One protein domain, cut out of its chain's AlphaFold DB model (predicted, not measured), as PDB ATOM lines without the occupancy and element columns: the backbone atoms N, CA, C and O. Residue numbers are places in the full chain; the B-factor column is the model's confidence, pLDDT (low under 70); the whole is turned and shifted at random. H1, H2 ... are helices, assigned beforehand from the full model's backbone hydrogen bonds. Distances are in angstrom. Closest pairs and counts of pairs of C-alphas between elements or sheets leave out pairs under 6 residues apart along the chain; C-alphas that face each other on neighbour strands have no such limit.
ATOM      1  N   LYS A   2       6.685 -14.116 118.966       74.94
ATOM      2  CA  LYS A   2       5.970 -13.435 120.074       74.94
ATOM      3  C   LYS A   2       6.953 -12.709 121.010       74.94
ATOM      4  O   LYS A   2       7.645 -13.365 121.780       74.94
ATOM      5  N   ILE A   3       6.948 -11.371 121.005       77.38
ATOM      6  CA  ILE A   3       7.834 -10.490 121.810       77.38
ATOM      7  C   ILE A   3       7.899 -10.880 123.300       77.38
ATOM      8  O   ILE A   3       8.978 -10.901 123.886       77.38
ATOM      9  N   ARG A   4       6.769 -11.290 123.897       75.12
ATOM     10  CA  ARG A   4       6.696 -11.764 125.297       75.12
ATOM     11  C   ARG A   4       7.649 -12.935 125.602       75.12
ATOM     12  O   ARG A   4       8.094 -13.062 126.736       75.12
ATOM     13  N   SER A   5       7.986 -13.762 124.608       72.62
ATOM     14  CA  SER A   5       8.942 -14.871 124.750       72.62
ATOM     15  C   SER A   5      10.396 -14.392 124.786       72.62
ATOM     16  O   SER A   5      11.197 -14.944 125.533       72.62
ATOM     17  N   ILE A   6      10.726 -13.351 124.014       75.00
ATOM     18  CA  ILE A   6      12.071 -12.759 123.960       75.00
ATOM     19  C   ILE A   6      12.368 -12.056 125.289       75.00
ATOM     20  O   ILE A   6      13.393 -12.318 125.908       75.00
ATOM     21  N   ILE A   7      11.417 -11.249 125.775       76.50
ATOM     22  CA  ILE A   7      11.512 -10.571 127.078       76.50
ATOM     23  C   ILE A   7      11.697 -11.594 128.208       76.50
ATOM     24  O   ILE A   7      12.595 -11.444 129.033       76.50
ATOM     25  N   ARG A   8      10.893 -12.669 128.228       77.50
ATOM     26  CA  ARG A   8      11.004 -13.719 129.254       77.50
ATOM     27  C   ARG A   8      12.351 -14.446 129.199       77.50
ATOM     28  O   ARG A   8      12.926 -14.685 130.252       77.50
ATOM     29  N   SER A   9      12.863 -14.742 128.003       73.38
ATOM     30  CA  SER A   9      14.189 -15.352 127.815       73.38
ATOM     31  C   SER A   9      15.318 -14.447 128.325       73.38
ATOM     32  O   SER A   9      16.174 -14.895 129.082       73.38
ATOM     33  N   ALA A  10      15.277 -13.149 128.007       73.88
ATOM     34  CA  ALA A  10      16.282 -12.193 128.468       73.88
ATOM     35  C   ALA A  10      16.363 -12.124 130.007       73.88
ATOM     36  O   ALA A  10      17.457 -12.149 130.568       73.88
ATOM     37  N   PHE A  11      15.218 -12.138 130.703       79.56
ATOM     38  CA  PHE A  11      15.179 -12.172 132.172       79.56
ATOM     39  C   PHE A  11      15.730 -13.465 132.803       79.56
ATOM     40  O   PHE A  11      16.063 -13.444 133.987       79.56
ATOM     41  N   HIS A  12      15.886 -14.565 132.055       85.06
ATOM     42  CA  HIS A  12      16.573 -15.766 132.552       85.06
ATOM     43  C   HIS A  12      18.109 -15.647 132.529       85.06
ATOM     44  O   HIS A  12      18.781 -16.422 133.208       85.06
ATOM     45  N   HIS A  13      18.675 -14.662 131.822       86.69
ATOM     46  CA  HIS A  13      20.122 -14.441 131.726       86.69
ATOM     47  C   HIS A  13      20.506 -13.022 132.194       86.69
ATOM     48  O   HIS A  13      20.868 -12.175 131.374       86.69
ATOM     49  N   PRO A  14      20.476 -12.740 133.515       87.50
ATOM     50  CA  PRO A  14      20.741 -11.402 134.052       87.50
ATOM     51  C   PRO A  14      22.134 -10.870 133.687       87.50
ATOM     52  O   PRO A  14      22.280  -9.676 133.450       87.50
ATOM     53  N   PHE A  15      23.140 -11.742 133.558       86.62
ATOM     54  CA  PHE A  15      24.477 -11.359 133.092       86.62
ATOM     55  C   PHE A  15      24.492 -10.880 131.632       86.62
ATOM     56  O   PHE A  15      25.200  -9.927 131.325       86.62
ATOM     57  N   LEU A  16      23.688 -11.484 130.749       88.25
ATOM     58  CA  LEU A  16      23.583 -11.072 129.344       88.25
ATOM     59  C   LEU A  16      22.820  -9.746 129.208       88.25
ATOM     60  O   LEU A  16      23.202  -8.886 128.421       88.25
ATOM     61  N   LEU A  17      21.773  -9.545 130.017       89.44
ATOM     62  CA  LEU A  17      21.123  -8.238 130.134       89.44
ATOM     63  C   LEU A  17      22.088  -7.170 130.665       89.44
ATOM     64  O   LEU A  17      22.109  -6.063 130.134       89.44
ATOM     65  N   LEU A  18      22.907  -7.497 131.670       92.00
ATOM     66  CA  LEU A  18      23.881  -6.574 132.251       92.00
ATOM     67  C   LEU A  18      24.987  -6.190 131.259       92.00
ATOM     68  O   LEU A  18      25.327  -5.011 131.183       92.00
ATOM     69  N   THR A  19      25.523  -7.131 130.472       90.25
ATOM     70  CA  THR A  19      26.528  -6.802 129.446       90.25
ATOM     71  C   THR A  19      25.927  -5.969 128.320       90.25
ATOM     72  O   THR A  19      26.497  -4.936 127.984       90.25
ATOM     73  N   ILE A  20      24.750  -6.326 127.791       91.62
ATOM     74  CA  ILE A  20      24.073  -5.535 126.746       91.62
ATOM     75  C   ILE A  20      23.739  -4.122 127.253       91.62
ATOM     76  O   ILE A  20      23.984  -3.142 126.550       91.62
ATOM     77  N   PHE A  21      23.237  -3.991 128.486       93.06
ATOM     78  CA  PHE A  21      22.975  -2.692 129.108       93.06
ATOM     79  C   PHE A  21      24.264  -1.889 129.338       93.06
ATOM     80  O   PHE A  21      24.283  -0.686 129.091       93.06
ATOM     81  N   SER A  22      25.358  -2.540 129.745       92.00
ATOM     82  CA  SER A  22      26.666  -1.900 129.901       92.00
ATOM     83  C   SER A  22      27.230  -1.413 128.562       92.00
ATOM     84  O   SER A  22      27.665  -0.267 128.482       92.00
ATOM     85  N   LEU A  23      27.141  -2.206 127.487       92.75
ATOM     86  CA  LEU A  23      27.523  -1.766 126.139       92.75
ATOM     87  C   LEU A  23      26.672  -0.578 125.669       92.75
ATOM     88  O   LEU A  23      27.223   0.364 125.105       92.75
ATOM     89  N   LEU A  24      25.361  -0.577 125.939       93.50
ATOM     90  CA  LEU A  24      24.472   0.548 125.625       93.50
ATOM     91  C   LEU A  24      24.843   1.815 126.421       93.50
ATOM     92  O   LEU A  24      24.830   2.917 125.873       93.50
ATOM     93  N   LEU A  25      25.214   1.660 127.696       94.44
ATOM     94  CA  LEU A  25      25.693   2.746 128.549       94.44
ATOM     95  C   LEU A  25      27.008   3.329 128.003       94.44
ATOM     96  O   LEU A  25      27.119   4.538 127.811       94.44
ATOM     97  N   ILE A  26      27.987   2.476 127.690       94.69
ATOM     98  CA  ILE A  26      29.289   2.895 127.152       94.69
ATOM     99  C   ILE A  26      29.114   3.541 125.768       94.69
ATOM    100  O   ILE A  26      29.723   4.574 125.512       94.69
ATOM    101  N   TYR A  27      28.235   3.020 124.907       94.94
ATOM    102  CA  TYR A  27      27.890   3.636 123.619       94.94
ATOM    103  C   TYR A  27      27.338   5.061 123.775       94.94
ATOM    104  O   TYR A  27      27.789   5.977 123.091       94.94
ATOM    105  N   ASN A  28      26.384   5.253 124.692       92.75
ATOM    106  CA  ASN A  28      25.663   6.516 124.849       92.75
ATOM    107  C   ASN A  28      26.462   7.596 125.604       92.75
ATOM    108  O   ASN A  28      26.316   8.779 125.309       92.75
ATOM    109  N   TYR A  29      27.296   7.209 126.577       95.50
ATOM    110  CA  TYR A  29      28.057   8.152 127.413       95.50
ATOM    111  C   TYR A  29      29.546   8.265 127.040       95.50
ATOM    112  O   TYR A  29      30.165   9.285 127.333       95.50
ATOM    113  N   LEU A  30      30.142   7.243 126.414       94.94
ATOM    114  CA  LEU A  30      31.579   7.157 126.116       94.94
ATOM    115  C   LEU A  30      31.845   6.526 124.727       94.94
ATOM    116  O   LEU A  30      32.540   5.509 124.632       94.94
ATOM    117  N   PRO A  31      31.359   7.121 123.618       91.38
ATOM    118  CA  PRO A  31      31.458   6.524 122.281       91.38
ATOM    119  C   PRO A  31      32.900   6.243 121.824       91.38
ATOM    120  O   PRO A  31      33.122   5.317 121.048       91.38
ATOM    121  N   SER A  32      33.902   6.974 122.327       92.12
ATOM    122  CA  SER A  32      35.322   6.655 122.093       92.12
ATOM    123  C   SER A  32      35.719   5.306 122.715       92.12
ATOM    124  O   SER A  32      36.278   4.446 122.036       92.12
ATOM    125  N   VAL A  33      35.330   5.064 123.973       92.62
ATOM    126  CA  VAL A  33      35.573   3.792 124.677       92.62
ATOM    127  C   VAL A  33      34.772   2.655 124.042       92.62
ATOM    128  O   VAL A  33      35.280   1.545 123.939       92.62
ATOM    129  N   PHE A  34      33.557   2.921 123.550       92.88
ATOM    130  CA  PHE A  34      32.776   1.930 122.805       92.88
ATOM    131  C   PHE A  34      33.467   1.500 121.503       92.88
ATOM    132  O   PHE A  34      33.579   0.307 121.233       92.88
ATOM    133  N   ASN A  35      33.976   2.452 120.713       90.44
ATOM    134  CA  ASN A  35      34.712   2.139 119.486       90.44
ATOM    135  C   ASN A  35      36.043   1.428 119.776       90.44
ATOM    136  O   ASN A  35      36.387   0.486 119.065       90.44
ATOM    137  N   LEU A  36      36.749   1.806 120.849       92.31
ATOM    138  CA  LEU A  36      37.927   1.074 121.321       92.31
ATOM    139  C   LEU A  36      37.570  -0.369 121.707       92.31
ATOM    140  O   LEU A  36      38.257  -1.288 121.277       92.31
ATOM    141  N   LEU A  37      36.478  -0.573 122.451       89.75
ATOM    142  CA  LEU A  37      36.006  -1.891 122.882       89.75
ATOM    143  C   LEU A  37      35.550  -2.768 121.703       89.75
ATOM    144  O   LEU A  37      35.767  -3.978 121.727       89.75
ATOM    145  N   LEU A  38      34.960  -2.174 120.659       90.25
ATOM    146  CA  LEU A  38      34.664  -2.865 119.400       90.25
ATOM    147  C   LEU A  38      35.941  -3.233 118.639       90.25
ATOM    148  O   LEU A  38      36.079  -4.381 118.223       90.25
ATOM    149  N   ALA A  39      36.896  -2.311 118.495       92.31
ATOM    150  CA  ALA A  39      38.175  -2.584 117.836       92.31
ATOM    151  C   ALA A  39      38.982  -3.665 118.578       92.31
ATOM    152  O   ALA A  39      39.553  -4.556 117.951       92.31
ATOM    153  N   SER A  40      38.965  -3.651 119.914       93.88
ATOM    154  CA  SER A  40      39.568  -4.694 120.744       93.88
ATOM    155  C   SER A  40      38.691  -5.937 120.915       93.88
ATOM    156  O   SER A  40      39.132  -6.886 121.549       93.88
ATOM    157  N   SER A  41      37.457  -5.988 120.402       93.94
ATOM    158  CA  SER A  41      36.572  -7.145 120.640       93.94
ATOM    159  C   SER A  41      37.149  -8.434 120.048       93.94
ATOM    160  O   SER A  41      37.133  -9.476 120.700       93.94
ATOM    161  N   VAL A  42      37.751  -8.339 118.859       92.00
ATOM    162  CA  VAL A  42      38.440  -9.450 118.188       92.00
ATOM    163  C   VAL A  42      39.712  -9.843 118.942       92.00
ATOM    164  O   VAL A  42      39.986 -11.032 119.087       92.00
ATOM    165  N   THR A  43      40.472  -8.881 119.480       93.50
ATOM    166  CA  THR A  43      41.690  -9.190 120.250       93.50
ATOM    167  C   THR A  43      41.374  -9.758 121.632       93.50
ATOM    168  O   THR A  43      42.073 -10.662 122.077       93.50
ATOM    169  N   ILE A  44      40.292  -9.323 122.285       91.75
ATOM    170  CA  ILE A  44      39.756  -9.924 123.517       91.75
ATOM    171  C   ILE A  44      39.240 -11.343 123.240       91.75
ATOM    172  O   ILE A  44      39.539 -12.255 124.006       91.75
ATOM    173  N   LEU A  45      38.525 -11.574 122.134       92.94
ATOM    174  CA  LEU A  45      38.079 -12.918 121.749       92.94
ATOM    175  C   LEU A  45      39.271 -13.846 121.473       92.94
ATOM    176  O   LEU A  45      39.334 -14.943 122.016       92.94
ATOM    177  N   PHE A  46      40.254 -13.398 120.690       93.44
ATOM    178  CA  PHE A  46      41.440 -14.198 120.389       93.44
ATOM    179  C   PHE A  46      42.313 -14.441 121.628       93.44
ATOM    180  O   PHE A  46      42.737 -15.569 121.853       93.44
ATOM    181  N   THR A  47      42.530 -13.437 122.487       95.69
ATOM    182  CA  THR A  47      43.296 -13.626 123.736       95.69
ATOM    183  C   THR A  47      42.561 -14.477 124.762       95.69
ATOM    184  O   THR A  47      43.214 -15.259 125.441       95.69
ATOM    185  N   THR A  48      41.229 -14.409 124.862       94.31
ATOM    186  CA  THR A  48      40.472 -15.321 125.739       94.31
ATOM    187  C   THR A  48      40.457 -16.748 125.202       94.31
ATOM    188  O   THR A  48      40.642 -17.671 125.989       94.31
ATOM    189  N   ILE A  49      40.337 -16.952 123.885       95.00
ATOM    190  CA  ILE A  49      40.474 -18.277 123.261       95.00
ATOM    191  C   ILE A  49      41.890 -18.830 123.469       95.00
ATOM    192  O   ILE A  49      42.029 -19.948 123.958       95.00
ATOM    193  N   LEU A  50      42.940 -18.051 123.184       94.12
ATOM    194  CA  LEU A  50      44.326 -18.460 123.437       94.12
ATOM    195  C   LEU A  50      44.586 -18.728 124.921       94.12
ATOM    196  O   LEU A  50      45.246 -19.707 125.235       94.12
ATOM    197  N   LEU A  51      44.053 -17.916 125.839       93.94
ATOM    198  CA  LEU A  51      44.204 -18.144 127.276       93.94
ATOM    199  C   LEU A  51      43.478 -19.420 127.720       93.94
ATOM    200  O   LEU A  51      44.033 -20.181 128.501       93.94
ATOM    201  N   VAL A  52      42.278 -19.701 127.201       95.19
ATOM    202  CA  VAL A  52      41.560 -20.960 127.465       95.19
ATOM    203  C   VAL A  52      42.325 -22.160 126.899       95.19
ATOM    204  O   VAL A  52      42.448 -23.165 127.590       95.19
ATOM    205  N   ILE A  53      42.900 -22.050 125.698       94.00
ATOM    206  CA  ILE A  53      43.758 -23.088 125.107       94.00
ATOM    207  C   ILE A  53      45.020 -23.284 125.960       94.00
ATOM    208  O   ILE A  53      45.317 -24.408 126.347       94.00
ATOM    209  N   VAL A  54      45.727 -22.220 126.340       93.94
ATOM    210  CA  VAL A  54      46.935 -22.290 127.183       93.94
ATOM    211  C   VAL A  54      46.627 -22.799 128.598       93.94
ATOM    212  O   VAL A  54      47.468 -23.466 129.187       93.94
ATOM    213  N   LEU A  55      45.424 -22.575 129.135       89.25
ATOM    214  CA  LEU A  55      44.982 -23.141 130.419       89.25
ATOM    215  C   LEU A  55      44.453 -24.585 130.318       89.25
ATOM    216  O   LEU A  55      44.356 -25.255 131.345       89.25
ATOM    217  N   ALA A  56      44.096 -25.063 129.121       88.88
ATOM    218  CA  ALA A  56      43.619 -26.431 128.882       88.88
ATOM    219  C   ALA A  56      44.727 -27.385 128.398       88.88
ATOM    220  O   ALA A  56      44.707 -28.566 128.739       88.88
ATOM    221  N   TYR A  57      45.684 -26.873 127.618       84.44
ATOM    222  CA  TYR A  57      46.838 -27.601 127.076       84.44
ATOM    223  C   TYR A  57      48.148 -27.298 127.811       84.44
ATOM    224  O   TYR A  57      49.106 -28.056 127.679       84.44
ATOM    225  N   GLY A  58      48.210 -26.221 128.601       80.56
ATOM    226  CA  GLY A  58      49.266 -26.053 129.590       80.56
ATOM    227  C   GLY A  58      49.110 -27.134 130.650       80.56
ATOM    228  O   GLY A  58      48.159 -27.101 131.432       80.56
ATOM    229  N   GLU A  59      50.019 -28.111 130.646       67.56
ATOM    230  CA  GLU A  59      49.967 -29.245 131.564       67.56
ATOM    231  C   GLU A  59      49.795 -28.773 133.018       67.56
ATOM    232  O   GLU A  59      50.504 -27.858 133.456       67.56
TER     233      GLU A  59
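Overview. This is residues 2 to 59 of the 560 residues of an uncharacterized protein of Carex littledalei (UniProt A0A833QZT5). Four helices run end to end as an open V with no core: H2 makes one arm, H3 turns at the tip, and H4 makes the other arm. H1 makes a corner with the start of H2 and points away from the V. The printed part has 58 residues with four named helices, in order H1, H2, H3, H4, which hold 52 of them, and no named strand; its class is all helix, and it is only just extended, close to loose, with a radius of gyration of the C-alphas of 15.8 A; the flat outline spans 46 by 30 by 16 A.

Arrangement. Begin at H1, residues 3 to 12, and H2, residues 14 to 29: they only just touch, only at the corner, with 3 pairs of C-alphas within 8 A. The closest C-alphas there are those of Ala 10 and Leu 17, 6.5 A apart, and the lines are about perpendicular at 76 degrees. Next, H2 touches H3, residues 31 to 39, with its residues 23 to 27 alone; look at the C-alphas of Tyr 27 and Phe 34, the closest, 5.2 A apart. The tilt is steep, 55 degrees, opposite ways. H3 and H4, residues 41 to 57, meet only through their link, and H4 is apart from H1 and H2. In H1, H2, H3 and H4 every O i to N i+4 pair is within hydrogen-bond range.

Along the chain. Find C-alpha 3 at (7.834, -10.490, 121.810), where H1 begins. H2 then runs 21.9 A from C-alpha 14 at (20.741, -11.402, 134.052), H3 follows, and H4 runs 23.8 A to C-alpha 57 at (46.838, -27.601, 127.076).

Size, cuts and confidence. The C-alphas of Lys 2 and Glu 59, the two farthest apart, are 48.1 A apart. Residues 2 to 22 and 39 to 59 stand free. The printed part has no cut, its three links are tight, and residue 59 has pLDDT under 70.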